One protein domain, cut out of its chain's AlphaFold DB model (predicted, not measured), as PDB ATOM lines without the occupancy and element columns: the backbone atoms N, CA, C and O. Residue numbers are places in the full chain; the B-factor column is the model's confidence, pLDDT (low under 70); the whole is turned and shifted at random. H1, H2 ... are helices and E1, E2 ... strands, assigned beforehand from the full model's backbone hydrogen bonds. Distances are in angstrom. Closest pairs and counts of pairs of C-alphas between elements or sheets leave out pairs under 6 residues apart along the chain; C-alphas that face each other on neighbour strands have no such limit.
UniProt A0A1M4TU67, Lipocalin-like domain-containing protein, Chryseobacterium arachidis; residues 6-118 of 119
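What this domain is: This is residues 6 to 118 of the 119 residues of the protein "Lipocalin-like domain-containing protein" of Chryseobacterium arachidis (UniProt A0A1M4TU67). Little regular structure is present: one curled, twisted sheet, like part of a barrel, with long loops, of which residues 22 to 27 stick out, and H2 beyond one end. The 113 printed residues have H1 E1 E2 E3 H2 E4 E5 in that order, a mixed class with 45 residues in named elements; the sheet runs E1 E2 E3 E4 E5, antiparallel throughout. It is only just compact, close to loose, with a radius of gyration of the C-alphas of 15.9 A and spans of 50, 37 and 26 A.

Where its parts are: The strands are E1, residues 11 to 14; E2, 37 to 42; E3, 47 to 53, 20.8 A long; E4, 80 to 90, 28.6 A; and E5, 95 to 98. H1 is residues 6 to 9, from C-alpha 6 at (21.072, -28.158, -8.432); H2 is 70 to 78, 12.1 A. C-alpha 98 is at (23.019, -19.610, -17.446).

How they stand to each other: E1, E2 and E3 form a meander, two hairpins in a row; within hydrogen-bond range are N 13 and O 40, 2.9 A, and N 39 and O 51, 2.8 A. E4 bends by 73 degrees at residue 86, pairing with E3 at N 50 and O 83, 2.9 A, and in a hairpin with E5 at N 88 and O 97, 2.9 A. H1 is on the sheet, height 7.5 A; H2 is not on it. Every O i to N i+4 pair of H2 is within range; H1 is too short for one.

The domain as a whole: The farthest C-alphas, Gln 62 and Lys 92, are 50.9 A apart. The printed part has no cut; E1 to E2 and E3 to H2 are long links. Residues 60 to 65 and 106 to 118 have pLDDT under 70.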
ATOM      1  N   LEU A   6      22.465 -28.558  -8.192       93.00
ATOM      2  CA  LEU A   6      21.072 -28.158  -8.432       93.00
ATOM      3  C   LEU A   6      20.268 -28.053  -7.123       93.00
ATOM      4  O   LEU A   6      19.681 -27.012  -6.851       93.00
ATOM      5  N   LYS A   7      20.293 -29.087  -6.271       93.56
ATOM      6  CA  LYS A   7      19.575 -29.084  -4.982       93.56
ATOM      7  C   LYS A   7      20.123 -28.075  -3.970       93.56
ATOM      8  O   LYS A   7      19.388 -27.724  -3.054       93.56
ATOM      9  N   LYS A   8      21.381 -27.642  -4.104       92.62
ATOM     10  CA  LYS A   8      21.939 -26.542  -3.305       92.62
ATOM     11  C   LYS A   8      21.454 -25.180  -3.800       92.62
ATOM     12  O   LYS A   8      21.244 -24.317  -2.967       92.62
ATOM     13  N   LEU A   9      21.297 -24.988  -5.115       93.88
ATOM     14  CA  LEU A   9      20.983 -23.684  -5.716       93.88
ATOM     15  C   LEU A   9      19.496 -23.313  -5.695       93.88
ATOM     16  O   LEU A   9      19.188 -22.125  -5.636       93.88
ATOM     17  N   LEU A  10      18.586 -24.294  -5.763       96.50
ATOM     18  CA  LEU A  10      17.139 -24.037  -5.822       96.50
ATOM     19  C   LEU A  10      16.651 -23.168  -4.653       96.50
ATOM     20  O   LEU A  10      16.808 -23.535  -3.490       96.50
ATOM     21  N   GLY A  11      16.014 -22.043  -4.981       96.75
ATOM     22  CA  GLY A  11      15.593 -21.028  -4.017       96.75
ATOM     23  C   GLY A  11      15.984 -19.612  -4.443       96.75
ATOM     24  O   GLY A  11      16.205 -19.340  -5.624       96.75
ATOM     25  N   THR A  12      16.058 -18.716  -3.460       97.38
ATOM     26  CA  THR A  12      16.266 -17.275  -3.640       97.38
ATOM     27  C   THR A  12      17.501 -16.824  -2.871       97.38
ATOM     28  O   THR A  12      17.618 -17.103  -1.679       97.38
ATOM     29  N   TRP A  13      18.381 -16.084  -3.540       96.31
ATOM     30  CA  TRP A  13      19.658 -15.614  -3.005       96.31
ATOM     31  C   TRP A  13      19.761 -14.099  -3.130       96.31
ATOM     32  O   TRP A  13      19.456 -13.536  -4.181       96.31
ATOM     33  N   THR A  14      20.221 -13.442  -2.069       95.44
ATOM     34  CA  THR A  14      20.582 -12.021  -2.082       95.44
ATOM     35  C   THR A  14      22.047 -11.853  -2.462       95.44
ATOM     36  O   THR A  14      22.900 -12.604  -1.988       95.44
ATOM     37  N   LEU A  15      22.344 -10.843  -3.276       93.94
ATOM     38  CA  LEU A  15      23.713 -10.418  -3.559       93.94
ATOM     39  C   LEU A  15      24.401  -9.939  -2.268       93.94
ATOM     40  O   LEU A  15      23.764  -9.295  -1.436       93.94
ATOM     41  N   VAL A  16      25.692 -10.248  -2.125       90.56
ATOM     42  CA  VAL A  16      26.546  -9.754  -1.027       90.56
ATOM     43  C   VAL A  16      27.502  -8.670  -1.529       90.56
ATOM     44  O   VAL A  16      27.663  -7.648  -0.875       90.56
ATOM     45  N   GLU A  17      28.100  -8.880  -2.701       89.75
ATOM     46  CA  GLU A  17      29.072  -7.993  -3.341       89.75
ATOM     47  C   GLU A  17      28.995  -8.182  -4.866       89.75
ATOM     48  O   GLU A  17      28.660  -9.274  -5.334       89.75
ATOM     49  N   LEU A  18      29.315  -7.143  -5.645       89.75
ATOM     50  CA  LEU A  18      29.609  -7.262  -7.076       89.75
ATOM     51  C   LEU A  18      30.859  -6.444  -7.416       89.75
ATOM     52  O   LEU A  18      30.815  -5.216  -7.459       89.75
ATOM     53  N   THR A  19      31.942  -7.153  -7.709       89.62
ATOM     54  CA  THR A  19      33.212  -6.612  -8.198       89.62
ATOM     55  C   THR A  19      33.489  -7.097  -9.618       89.62
ATOM     56  O   THR A  19      33.164  -8.228  -9.988       89.62
ATOM     57  N   GLU A  20      34.122  -6.247 -10.420       86.19
ATOM     58  CA  GLU A  20      34.737  -6.619 -11.691       86.19
ATOM     59  C   GLU A  20      36.262  -6.598 -11.522       86.19
ATOM     60  O   GLU A  20      36.841  -5.629 -11.030       86.19
ATOM     61  N   VAL A  21      36.919  -7.698 -11.900       87.38
ATOM     62  CA  VAL A  21      38.365  -7.898 -11.724       87.38
ATOM     63  C   VAL A  21      39.015  -8.038 -13.105       87.38
ATOM     64  O   VAL A  21      38.842  -9.080 -13.748       87.38
ATOM     65  N   PRO A  22      39.759  -7.030 -13.599       85.88
ATOM     66  CA  PRO A  22      40.320  -7.075 -14.945       85.88
ATOM     67  C   PRO A  22      41.366  -8.184 -15.107       85.88
ATOM     68  O   PRO A  22      42.376  -8.217 -14.403       85.88
ATOM     69  N   VAL A  23      41.175  -9.044 -16.114       83.81
ATOM     70  CA  VAL A  23      42.028 -10.218 -16.417       83.81
ATOM     71  C   VAL A  23      43.520  -9.869 -16.561       83.81
ATOM     72  O   VAL A  23      44.382 -10.693 -16.270       83.81
ATOM     73  N   ASN A  24      43.830  -8.635 -16.966       89.25
ATOM     74  CA  ASN A  24      45.195  -8.142 -17.168       89.25
ATOM     75  C   ASN A  24      45.850  -7.549 -15.898       89.25
ATOM     76  O   ASN A  24      46.906  -6.933 -16.007       89.25
ATOM     77  N   GLY A  25      45.242  -7.700 -14.713       81.81
ATOM     78  CA  GLY A  25      45.778  -7.166 -13.452       81.81
ATOM     79  C   GLY A  25      45.562  -5.660 -13.266       81.81
ATOM     80  O   GLY A  25      46.422  -4.982 -12.711       81.81
ATOM     81  N   GLY A  26      44.440  -5.140 -13.770       84.69
ATOM     82  CA  GLY A  26      43.996  -3.764 -13.511       84.69
ATOM     83  C   GLY A  26      43.354  -3.600 -12.128       84.69
ATOM     84  O   GLY A  26      43.213  -4.565 -11.377       84.69
ATOM     85  N   GLU A  27      42.946  -2.374 -11.803       88.25
ATOM     86  CA  GLU A  27      42.207  -2.080 -10.568       88.25
ATOM     87  C   GLU A  27      40.839  -2.780 -10.556       88.25
ATOM     88  O   GLU A  27      40.186  -2.906 -11.592       88.25
ATOM     89  N   ILE A  28      40.409  -3.238  -9.377       89.38
ATOM     90  CA  ILE A  28      39.075  -3.818  -9.179       89.38
ATOM     91  C   ILE A  28      38.049  -2.685  -9.220       89.38
ATOM     92  O   ILE A  28      38.199  -1.694  -8.504       89.38
ATOM     93  N   THR A  29      37.001  -2.837 -10.026       89.00
ATOM     94  CA  THR A  29      35.925  -1.848 -10.157       89.00
ATOM     95  C   THR A  29      34.617  -2.363  -9.557       89.00
ATOM     96  O   THR A  29      34.383  -3.567  -9.433       89.00
ATOM     97  N   TYR A  30      33.745  -1.429  -9.173       89.19
ATOM     98  CA  TYR A  30      32.429  -1.703  -8.593       89.19
ATOM     99  C   TYR A  30      31.340  -1.208  -9.560       89.19
ATOM    100  O   TYR A  30      30.846  -0.088  -9.405       89.19
ATOM    101  N   PRO A  31      30.963  -1.994 -10.591       86.12
ATOM    102  CA  PRO A  31      30.100  -1.523 -11.683       86.12
ATOM    103  C   PRO A  31      28.675  -1.141 -11.242       86.12
ATOM    104  O   PRO A  31      27.957  -0.488 -11.992       86.12
ATOM    105  N   MET A  32      28.264  -1.519 -10.027       89.62
ATOM    106  CA  MET A  32      26.969  -1.176  -9.421       89.62
ATOM    107  C   MET A  32      27.132  -0.410  -8.089       89.62
ATOM    108  O   MET A  32      26.218  -0.399  -7.265       89.62
ATOM    109  N   GLY A  33      28.287   0.234  -7.879       89.38
ATOM    110  CA  GLY A  33      28.666   0.875  -6.614       89.38
ATOM    111  C   GLY A  33      29.134  -0.122  -5.546       89.38
ATOM    112  O   GLY A  33      29.029  -1.333  -5.725       89.38
ATOM    113  N   GLU A  34      29.663   0.387  -4.429       89.12
ATOM    114  CA  GLU A  34      30.227  -0.431  -3.336       89.12
ATOM    115  C   GLU A  34      29.170  -1.241  -2.564       89.12
ATOM    116  O   GLU A  34      29.482  -2.264  -1.962       89.12
ATOM    117  N   ASN A  35      27.908  -0.796  -2.578       90.94
ATOM    118  CA  ASN A  35      26.808  -1.385  -1.806       90.94
ATOM    119  C   ASN A  35      25.644  -1.835  -2.720       90.94
ATOM    120  O   ASN A  35      24.516  -1.360  -2.555       90.94
ATOM    121  N   PRO A  36      25.876  -2.712  -3.716       93.75
ATOM    122  CA  PRO A  36      24.867  -3.068  -4.705       93.75
ATOM    123  C   PRO A  36      23.738  -3.891  -4.074       93.75
ATOM    124  O   PRO A  36      23.965  -4.749  -3.220       93.75
ATOM    125  N   LYS A  37      22.501  -3.693  -4.538       94.56
ATOM    126  CA  LYS A  37      21.376  -4.575  -4.185       94.56
ATOM    127  C   LYS A  37      21.156  -5.565  -5.311       94.56
ATOM    128  O   LYS A  37      21.083  -5.164  -6.467       94.56
ATOM    129  N   GLY A  38      20.988  -6.842  -4.989       94.56
ATOM    130  CA  GLY A  38      20.679  -7.837  -6.005       94.56
ATOM    131  C   GLY A  38      19.979  -9.075  -5.470       94.56
ATOM    132  O   GLY A  38      20.044  -9.389  -4.280       94.56
ATOM    133  N   LEU A  39      19.306  -9.764  -6.383       96.44
ATOM    134  CA  LEU A  39      18.526 -10.967  -6.155       96.44
ATOM    135  C   LEU A  39      18.758 -11.935  -7.318       96.44
ATOM    136  O   LEU A  39      18.703 -11.528  -8.479       96.44
ATOM    137  N   ILE A  40      18.963 -13.216  -7.020       96.69
ATOM    138  CA  ILE A  40      18.912 -14.290  -8.015       96.69
ATOM    139  C   ILE A  40      18.028 -15.431  -7.514       96.69
ATOM    140  O   ILE A  40      18.150 -15.883  -6.375       96.69
ATOM    141  N   ILE A  41      17.110 -15.877  -8.368       97.56
ATOM    142  CA  ILE A  41      16.171 -16.969  -8.098       97.56
ATOM    143  C   ILE A  41      16.491 -18.124  -9.045       97.56
ATOM    144  O   ILE A  41      16.612 -17.908 -10.251       97.56
ATOM    145  N   TYR A  42      16.594 -19.340  -8.506       97.12
ATOM    146  CA  TYR A  42      16.726 -20.592  -9.256       97.12
ATOM    147  C   TYR A  42      15.477 -21.452  -9.037       97.12
ATOM    148  O   TYR A  42      15.260 -21.968  -7.934       97.12
ATOM    149  N   ASN A  43      14.665 -21.630 -10.080       96.81
ATOM    150  CA  ASN A  43      13.411 -22.376 -10.005       96.81
ATOM    151  C   ASN A  43      13.591 -23.880 -10.309       96.81
ATOM    152  O   ASN A  43      14.453 -24.260 -11.107       96.81
ATOM    153  N   PRO A  44      12.741 -24.767  -9.741       96.31
ATOM    154  CA  PRO A  44      12.772 -26.209 -10.023       96.31
ATOM    155  C   PRO A  44      12.437 -26.604 -11.472       96.31
ATOM    156  O   PRO A  44      12.665 -27.749 -11.851       96.31
ATOM    157  N   ASP A  45      11.895 -25.678 -12.265       95.94
ATOM    158  CA  ASP A  45      11.603 -25.836 -13.698       95.94
ATOM    159  C   ASP A  45      12.852 -25.711 -14.598       95.94
ATOM    160  O   ASP A  45      12.780 -25.994 -15.796       95.94
ATOM    161  N   GLY A  46      14.003 -25.325 -14.032       94.94
ATOM    162  CA  GLY A  46      15.257 -25.121 -14.757       94.94
ATOM    163  C   GLY A  46      15.471 -23.700 -15.282       94.94
ATOM    164  O   GLY A  46      16.430 -23.487 -16.024       94.94
ATOM    165  N   TYR A  47      14.631 -22.730 -14.905       96.44
ATOM    166  CA  TYR A  47      14.822 -21.307 -15.192       96.44
ATOM    167  C   TYR A  47      15.406 -20.548 -14.000       96.44
ATOM    168  O   TYR A  47      15.243 -20.918 -12.835       96.44
ATOM    169  N   MET A  48      16.098 -19.455 -14.306       96.12
ATOM    170  CA  MET A  48      16.590 -18.489 -13.337       96.12
ATOM    171  C   MET A  48      16.267 -17.054 -13.757       96.12
ATOM    172  O   MET A  48      16.002 -16.764 -14.928       96.12
ATOM    173  N   SER A  49      16.297 -16.155 -12.777       96.44
ATOM    174  CA  SER A  49      16.193 -14.711 -12.975       96.44
ATOM    175  C   SER A  49      17.161 -14.012 -12.033       96.44
ATOM    176  O   SER A  49      17.165 -14.319 -10.841       96.44
ATOM    177  N   ALA A  50      17.982 -13.105 -12.564       95.00
ATOM    178  CA  ALA A  50      18.913 -12.279 -11.808       95.00
ATOM    179  C   ALA A  50      18.618 -10.794 -12.047       95.00
ATOM    180  O   ALA A  50      18.395 -10.368 -13.182       95.00
ATOM    181  N   GLN A  51      18.631 -10.018 -10.968       95.25
ATOM    182  CA  GLN A  51      18.451  -8.567 -10.966       95.25
ATOM    183  C   GLN A  51      19.458  -7.962  -9.988       95.25
ATOM    184  O   GLN A  51      19.531  -8.395  -8.839       95.25
ATOM    185  N   ILE A  52      20.238  -6.981 -10.431       93.88
ATOM    186  CA  ILE A  52      21.229  -6.249  -9.638       93.88
ATOM    187  C   ILE A  52      21.085  -4.757  -9.954       93.88
ATOM    188  O   ILE A  52      20.818  -4.390 -11.094       93.88
ATOM    189  N   MET A  53      21.253  -3.899  -8.953       93.25
ATOM    190  CA  MET A  53      21.155  -2.450  -9.092       93.25
ATOM    191  C   MET A  53      22.123  -1.715  -8.174       93.25
ATOM    192  O   MET A  53      22.371  -2.151  -7.044       93.25
ATOM    193  N   ASN A  54      22.556  -0.536  -8.611       92.44
ATOM    194  CA  ASN A  54      23.058   0.475  -7.691       92.44
ATOM    195  C   ASN A  54      21.859   1.096  -6.930       92.44
ATOM    196  O   ASN A  54      20.960   1.648  -7.570       92.44
ATOM    197  N   PRO A  55      21.790   1.021  -5.585       87.62
ATOM    198  CA  PRO A  55      20.702   1.632  -4.819       87.62
ATOM    199  C   PRO A  55      20.779   3.162  -4.720       87.62
ATOM    200  O   PRO A  55      19.814   3.765  -4.258       87.62
ATOM    201  N   GLU A  56      21.894   3.773  -5.125       84.69
ATOM    202  CA  GLU A  56      22.136   5.222  -5.112       84.69
ATOM    203  C   GLU A  56      21.797   5.895  -6.455       84.69
ATOM    204  O   GLU A  56      22.049   7.086  -6.638       84.69
ATOM    205  N   ARG A  57      21.220   5.150  -7.412       80.81
ATOM    206  CA  ARG A  57      20.763   5.703  -8.696       80.81
ATOM    207  C   ARG A  57      19.728   6.820  -8.490       80.81
ATOM    208  O   ARG A  57      18.899   6.757  -7.580       80.81
ATOM    209  N   SER A  58      19.744   7.821  -9.368       75.31
ATOM    210  CA  SER A  58      18.729   8.880  -9.379       75.31
ATOM    211  C   SER A  58      17.349   8.283  -9.652       75.31
ATOM    212  O   SER A  58      17.188   7.534 -10.609       75.31
ATOM    213  N   ASN A  59      16.337   8.665  -8.872       71.31
ATOM    214  CA  ASN A  59      14.951   8.485  -9.311       71.31
ATOM    215  C   ASN A  59      14.671   9.407 -10.510       71.31
ATOM    216  O   ASN A  59      15.219  10.510 -10.570       71.31
ATOM    217  N   PHE A  60      13.753   8.998 -11.389       67.50
ATOM    218  CA  PHE A  60      13.156   9.888 -12.386       67.50
ATOM    219  C   PHE A  60      12.635  11.180 -11.734       67.50
ATOM    220  O   PHE A  60      11.993  11.140 -10.681       67.50
ATOM    221  N   GLN A  61      12.852  12.323 -12.385       64.12
ATOM    222  CA  GLN A  61      12.321  13.623 -11.951       64.12
ATOM    223  C   GLN A  61      10.823  13.785 -12.263       64.12
ATOM    224  O   GLN A  61      10.208  14.780 -11.882       64.12
ATOM    225  N   GLN A  62      10.230  12.812 -12.958       64.12
ATOM    226  CA  GLN A  62       8.836  12.800 -13.390       64.12
ATOM    227  C   GLN A  62       8.060  11.660 -12.717       64.12
ATOM    228  O   GLN A  62       8.581  10.563 -12.533       64.12
ATOM    229  N   GLU A  63       6.781  11.894 -12.405       60.06
ATOM    230  CA  GLU A  63       5.921  10.947 -11.670       60.06
ATOM    231  C   GLU A  63       5.693   9.605 -12.395       60.06
ATOM    232  O   GLU A  63       5.249   8.628 -11.783       60.06
ATOM    233  N   HIS A  64       5.971   9.537 -13.701       66.06
ATOM    234  CA  HIS A  64       5.779   8.354 -14.536       66.06
ATOM    235  C   HIS A  64       7.015   8.072 -15.394       66.06
ATOM    236  O   HIS A  64       7.417   8.897 -16.215       66.06
ATOM    237  N   TRP A  65       7.552   6.853 -15.267       66.12
ATOM    238  CA  TRP A  65       8.681   6.345 -16.057       66.12
ATOM    239  C   TRP A  65       8.466   6.501 -17.572       66.12
ATOM    240  O   TRP A  65       9.396   6.829 -18.299       66.12
ATOM    241  N   THR A  66       7.225   6.367 -18.052       71.12
ATOM    242  CA  THR A  66       6.852   6.524 -19.470       71.12
ATOM    243  C   THR A  66       7.219   7.879 -20.076       71.12
ATOM    244  O   THR A  66       7.306   7.981 -21.295       71.12
ATOM    245  N   ASN A  67       7.417   8.909 -19.246       75.69
ATOM    246  CA  ASN A  67       7.670  10.281 -19.687       75.69
ATOM    247  C   ASN A  67       9.145  10.694 -19.530       75.69
ATOM    248  O   ASN A  67       9.508  11.797 -19.942       75.69
ATOM    249  N   ALA A  68       9.974   9.841 -18.920       79.31
ATOM    250  CA  ALA A  68      11.366  10.126 -18.596       79.31
ATOM    251  C   ALA A  68      12.215  10.488 -19.827       79.31
ATOM    252  O   ALA A  68      11.956  10.020 -20.941       79.31
ATOM    253  N   THR A  69      13.237  11.323 -19.633       85.12
ATOM    254  CA  THR A  69      14.110  11.751 -20.735       85.12
ATOM    255  C   THR A  69      15.057  10.621 -21.173       85.12
ATOM    256  O   THR A  69      15.329   9.701 -20.393       85.12
ATOM    257  N   PRO A  70      15.604  10.660 -22.405       85.06
ATOM    258  CA  PRO A  70      16.589   9.676 -22.863       85.06
ATOM    259  C   PRO A  70      17.816   9.564 -21.946       85.06
ATOM    260  O   PRO A  70      18.375   8.482 -21.795       85.06
ATOM    261  N   GLU A  71      18.214  10.666 -21.308       84.31
ATOM    262  CA  GLU A  71      19.326  10.731 -20.357       84.31
ATOM    263  C   GLU A  71      18.989  10.022 -19.036       84.31
ATOM    264  O   GLU A  71      19.819   9.273 -18.520       84.31
ATOM    265  N   GLU A  72      17.766  10.192 -18.518       82.38
ATOM    266  CA  GLU A  72      17.291   9.457 -17.338       82.38
ATOM    267  C   GLU A  72      17.231   7.945 -17.619       82.38
ATOM    268  O   GLU A  72      17.722   7.142 -16.825       82.38
ATOM    269  N   TYR A  73      16.708   7.549 -18.788       83.12
ATOM    270  CA  TYR A  73      16.712   6.151 -19.239       83.12
ATOM    271  C   TYR A  73      18.128   5.579 -19.399       83.12
ATOM    272  O   TYR A  73      18.356   4.419 -19.056       83.12
ATOM    273  N   ALA A  74      19.083   6.369 -19.898       84.44
ATOM    274  CA  ALA A  74      20.475   5.951 -20.024       84.44
ATOM    275  C   ALA A  74      21.149   5.760 -18.652       84.44
ATOM    276  O   ALA A  74      21.888   4.790 -18.476       84.44
ATOM    277  N   GLN A  75      20.868   6.627 -17.669       83.12
ATOM    278  CA  GLN A  75      21.354   6.447 -16.295       83.12
ATOM    279  C   GLN A  75      20.758   5.186 -15.649       83.12
ATOM    280  O   GLN A  75      21.492   4.400 -15.047       83.12
ATOM    281  N   GLU A  76      19.448   4.975 -15.782       83.88
ATOM    282  CA  GLU A  76      18.762   3.788 -15.258       83.88
ATOM    283  C   GLU A  76      19.294   2.493 -15.889       83.88
ATOM    284  O   GLU A  76      19.647   1.557 -15.173       83.88
ATOM    285  N   ALA A  77      19.466   2.457 -17.215       84.06
ATOM    286  CA  ALA A  77      20.072   1.318 -17.902       84.06
ATOM    287  C   ALA A  77      21.518   1.061 -17.442       84.06
ATOM    288  O   ALA A  77      21.879  -0.079 -17.171       84.06
ATOM    289  N   ALA A  78      22.340   2.104 -17.287       85.19
ATOM    290  CA  ALA A  78      23.726   1.969 -16.833       85.19
ATOM    291  C   ALA A  78      23.869   1.540 -15.356       85.19
ATOM    292  O   ALA A  78      24.939   1.084 -14.960       85.19
ATOM    293  N   THR A  79      22.818   1.677 -14.539       88.25
ATOM    294  CA  THR A  79      22.834   1.378 -13.091       88.25
ATOM    295  C   THR A  79      21.959   0.185 -12.690       88.25
ATOM    296  O   THR A  79      21.740  -0.057 -11.496       88.25
ATOM    297  N   TYR A  80      21.492  -0.593 -13.673       90.25
ATOM    298  CA  TYR A  80      20.677  -1.788 -13.477       90.25
ATOM    299  C   TYR A  80      21.143  -2.928 -14.390       90.25
ATOM    300  O   TYR A  80      21.289  -2.761 -15.595       90.25
ATOM    301  N   LEU A  81      21.333  -4.122 -13.833       90.25
ATOM    302  CA  LEU A  81      21.665  -5.343 -14.564       90.25
ATOM    303  C   LEU A  81      20.578  -6.383 -14.308       90.25
ATOM    304  O   LEU A  81      20.463  -6.916 -13.206       90.25
ATOM    305  N   ALA A  82      19.802  -6.710 -15.337       92.38
ATOM    306  CA  ALA A  82      18.797  -7.764 -15.275       92.38
ATOM    307  C   ALA A  82      18.923  -8.721 -16.457       92.38
ATOM    308  O   ALA A  82      19.020  -8.279 -17.604       92.38
ATOM    309  N   TYR A  83      18.876 -10.020 -16.171       93.38
ATOM    310  CA  TYR A  83      18.801 -11.082 -17.172       93.38
ATOM    311  C   TYR A  83      18.044 -12.298 -16.624       93.38
ATOM    312  O   TYR A  83      17.895 -12.481 -15.414       93.38
ATOM    313  N   SER A  84      17.484 -13.125 -17.504       94.75
ATOM    314  CA  SER A  84      16.740 -14.338 -17.130       94.75
ATOM    315  C   SER A  84      16.757 -15.367 -18.258       94.75
ATOM    316  O   SER A  84      16.887 -15.010 -19.430       94.75
ATOM    317  N   GLY A  85      16.603 -16.645 -17.908       93.12
ATOM    318  CA  GLY A  85      16.562 -17.756 -18.862       93.12
ATOM    319  C   GLY A  85      16.887 -19.111 -18.221       93.12
ATOM    320  O   GLY A  85      16.944 -19.210 -16.994       93.12
ATOM    321  N   PRO A  86      17.060 -20.183 -19.015       94.56
ATOM    322  CA  PRO A  86      17.411 -21.504 -18.497       94.56
ATOM    323  C   PRO A  86      18.775 -21.543 -17.786       94.56
ATOM    324  O   PRO A  86      19.695 -20.814 -18.151       94.56
ATOM    325  N   PHE A  87      18.961 -22.465 -16.839       93.94
ATOM    326  CA  PHE A  87      20.269 -22.766 -16.244       93.94
ATOM    327  C   PHE A  87      20.586 -24.265 -16.228       93.94
ATOM    328  O   PHE A  87      19.709 -25.121 -16.345       93.94
ATOM    329  N   LYS A  88      21.876 -24.593 -16.103       92.56
ATOM    330  CA  LYS A  88      22.392 -25.965 -15.984       92.56
ATOM    331  C   LYS A  88      23.510 -26.024 -14.947       92.56
ATOM    332  O   LYS A  88      24.264 -25.067 -14.804       92.56
ATOM    333  N   THR A  89      23.642 -27.158 -14.263       92.44
ATOM    334  CA  THR A  89      24.690 -27.410 -13.261       92.44
ATOM    335  C   THR A  89      25.592 -28.569 -13.677       92.44
ATOM    336  O   THR A  89      25.100 -29.606 -14.117       92.44
ATOM    337  N   ASP A  90      26.901 -28.419 -13.486       90.69
ATOM    338  CA  ASP A  90      27.895 -29.487 -13.599       90.69
ATOM    339  C   ASP A  90      28.419 -29.839 -12.200       90.69
ATOM    340  O   ASP A  90      29.313 -29.179 -11.665       90.69
ATOM    341  N   ASP A  91      27.859 -30.894 -11.607       89.19
ATOM    342  CA  ASP A  91      28.239 -31.385 -10.278       89.19
ATOM    343  C   ASP A  91      29.723 -31.770 -10.167       89.19
ATOM    344  O   ASP A  91      30.295 -31.669  -9.083       89.19
ATOM    345  N   LYS A  92      30.380 -32.176 -11.263       89.69
ATOM    346  CA  LYS A  92      31.799 -32.576 -11.232       89.69
ATOM    347  C   LYS A  92      32.742 -31.379 -11.244       89.69
ATOM    348  O   LYS A  92      33.852 -31.492 -10.736       89.69
ATOM    349  N   LYS A  93      32.320 -30.258 -11.834       89.25
ATOM    350  CA  LYS A  93      33.103 -29.012 -11.884       89.25
ATOM    351  C   LYS A  93      32.688 -27.979 -10.831       89.25
ATOM    352  O   LYS A  93      33.383 -26.983 -10.690       89.25
ATOM    353  N   GLN A  94      31.571 -28.204 -10.130       87.75
ATOM    354  CA  GLN A  94      30.881 -27.214  -9.289       87.75
ATOM    355  C   GLN A  94      30.620 -25.891 -10.045       87.75
ATOM    356  O   GLN A  94      30.862 -24.803  -9.538       87.75
ATOM    357  N   ILE A  95      30.131 -26.002 -11.286       88.88
ATOM    358  CA  ILE A  95      29.805 -24.862 -12.157       88.88
ATOM    359  C   ILE A  95      28.293 -24.811 -12.381       88.88
ATOM    360  O   ILE A  95      27.692 -25.813 -12.775       88.88
ATOM    361  N   VAL A  96      27.688 -23.634 -12.208       90.44
ATOM    362  CA  VAL A  96      26.420 -23.287 -12.868       90.44
ATOM    363  C   VAL A  96      26.715 -22.560 -14.182       90.44
ATOM    364  O   VAL A  96      27.724 -21.871 -14.308       90.44
ATOM    365  N   SER A  97      25.852 -22.715 -15.178       90.88
ATOM    366  CA  SER A  97      25.874 -21.908 -16.396       90.88
ATOM    367  C   SER A  97      24.458 -21.478 -16.743       90.88
ATOM    368  O   SER A  97      23.555 -22.317 -16.825       90.88
ATOM    369  N   HIS A  98      24.272 -20.181 -16.959       91.06
ATOM    370  CA  HIS A  98      23.019 -19.610 -17.446       91.06
ATOM    371  C   HIS A  98      22.987 -19.622 -18.977       91.06
ATOM    372  O   HIS A  98      24.021 -19.643 -19.643       91.06
ATOM    373  N   THR A  99      21.791 -19.639 -19.547       89.88
ATOM    374  CA  THR A  99      21.525 -19.349 -20.956       89.88
ATOM    375  C   THR A  99      20.560 -18.182 -20.956       89.88
ATOM    376  O   THR A  99      19.420 -18.326 -20.524       89.88
ATOM    377  N   ILE A 100      21.041 -17.012 -21.361       88.50
ATOM    378  CA  ILE A 100      20.238 -15.793 -21.367       88.50
ATOM    379  C   ILE A 100      19.144 -15.938 -22.436       88.50
ATOM    380  O   ILE A 100      19.372 -16.487 -23.510       88.50
ATOM    381  N   TYR A 101      17.928 -15.528 -22.080       89.75
ATOM    382  CA  TYR A 101      16.740 -15.536 -22.941       89.75
ATOM    383  C   TYR A 101      16.096 -14.144 -23.018       89.75
ATOM    384  O   TYR A 101      15.501 -13.777 -24.026       89.75
ATOM    385  N   ILE A 102      16.241 -13.356 -21.952       90.75
ATOM    386  CA  ILE A 102      15.915 -11.933 -21.908       90.75
ATOM    387  C   ILE A 102      16.956 -11.216 -21.042       90.75
ATOM    388  O   ILE A 102      17.422 -11.768 -20.043       90.75
ATOM    389  N   SER A 103      17.335 -10.000 -21.432       89.56
ATOM    390  CA  SER A 103      18.325  -9.163 -20.749       89.56
ATOM    391  C   SER A 103      18.021  -7.685 -20.993       89.56
ATOM    392  O   SER A 103      17.520  -7.334 -22.061       89.56
ATOM    393  N   LEU A 104      18.343  -6.822 -20.025       85.12
ATOM    394  CA  LEU A 104      18.338  -5.365 -20.212       85.12
ATOM    395  C   LEU A 104      19.495  -4.912 -21.122       85.12
ATOM    396  O   LEU A 104      19.336  -3.988 -21.913       85.12
ATOM    397  N   PHE A 105      20.631  -5.613 -21.061       75.31
ATOM    398  CA  PHE A 105      21.752  -5.439 -21.982       75.31
ATOM    399  C   PHE A 105      21.700  -6.528 -23.064       75.31
ATOM    400  O   PHE A 105      22.042  -7.678 -22.762       75.31
ATOM    401  N   PRO A 106      21.309  -6.223 -24.317       61.75
ATOM    402  CA  PRO A 106      21.279  -7.220 -25.392       61.75
ATOM    403  C   PRO A 106      22.680  -7.724 -25.769       61.75
ATOM    404  O   PRO A 106      22.814  -8.814 -26.306       61.75
ATOM    405  N   GLU A 107      23.741  -6.996 -25.422       60.06
ATOM    406  CA  GLU A 107      25.134  -7.443 -25.589       60.06
ATOM    407  C   GLU A 107      25.499  -8.626 -24.668       60.06
ATOM    408  O   GLU A 107      26.458  -9.351 -24.934       60.06
ATOM    409  N   LEU A 108      24.699  -8.886 -23.624       53.19
ATOM    410  CA  LEU A 108      24.801 -10.112 -22.829       53.19
ATOM    411  C   LEU A 108      24.146 -11.327 -23.509       53.19
ATOM    412  O   LEU A 108      24.418 -12.450 -23.090       53.19
ATOM    413  N   ASP A 109      23.375 -11.151 -24.590       46.72
ATOM    414  CA  ASP A 109      22.849 -12.243 -25.431       46.72
ATOM    415  C   ASP A 109      23.936 -12.847 -26.350       46.72
ATOM    416  O   ASP A 109      23.726 -13.174 -27.521       46.72
ATOM    417  N   TRP A 110      25.154 -13.028 -25.820       45.62
ATOM    418  CA  TRP A 110      26.118 -13.900 -26.472       45.62
ATOM    419  C   TRP A 110      25.634 -15.340 -26.305       45.62
ATOM    420  O   TRP A 110      25.706 -15.910 -25.223       45.62
ATOM    421  N   ALA A 111      25.173 -15.977 -27.382       37.34
ATOM    422  CA  ALA A 111      24.587 -17.329 -27.350       37.34
ATOM    423  C   ALA A 111      25.547 -18.472 -26.907       37.34
ATOM    424  O   ALA A 111      25.215 -19.652 -27.010       37.34
ATOM    425  N   ASN A 112      26.746 -18.139 -26.415       38.25
ATOM    426  CA  ASN A 112      27.709 -19.036 -25.766       38.25
ATOM    427  C   ASN A 112      28.172 -18.538 -24.382       38.25
ATOM    428  O   ASN A 112      29.059 -19.152 -23.786       38.25
ATOM    429  N   THR A 113      27.625 -17.425 -23.884       45.28
ATOM    430  CA  THR A 113      28.151 -16.719 -22.713       45.28
ATOM    431  C   THR A 113      27.872 -17.566 -21.460       45.28
ATOM    432  O   THR A 113      26.742 -17.918 -21.129       45.28
ATOM    433  N   LYS A 114      28.956 -18.014 -20.816       50.41
ATOM    434  CA  LYS A 114      28.936 -18.881 -19.633       50.41
ATOM    435  C   LYS A 114      29.381 -18.075 -18.432       50.41
ATOM    436  O   LYS A 114      30.569 -18.020 -18.119       50.41
ATOM    437  N   GLN A 115      28.416 -17.469 -17.752       54.75
ATOM    438  CA  GLN A 115      28.665 -16.916 -16.432       54.75
ATOM    439  C   GLN A 115      28.783 -18.078 -15.435       54.75
ATOM    440  O   GLN A 115      27.791 -18.708 -15.071       54.75
ATOM    441  N   ASN A 116      30.019 -18.395 -15.046       53.28
ATOM    442  CA  ASN A 116      30.308 -19.377 -14.004       53.28
ATOM    443  C   ASN A 116      30.156 -18.691 -12.638       53.28
ATOM    444  O   ASN A 116      31.079 -18.010 -12.193       53.28
ATOM    445  N   CYS A 117      29.020 -18.868 -11.964       55.47
ATOM    446  CA  CYS A 117      28.921 -18.504 -10.550       55.47
ATOM    447  C   CYS A 117      29.532 -19.625  -9.697       55.47
ATOM    448  O   CYS A 117      29.145 -20.790  -9.835       55.47
ATOM    449  N   TYR A 118      30.466 -19.262  -8.821       51.16
ATOM    450  CA  TYR A 118      30.999 -20.127  -7.769       51.16
ATOM    451  C   TYR A 118      30.298 -19.792  -6.442       51.16
ATOM    452  O   TYR A 118      29.900 -18.645  -6.238       51.16
TER     453      TYR A 118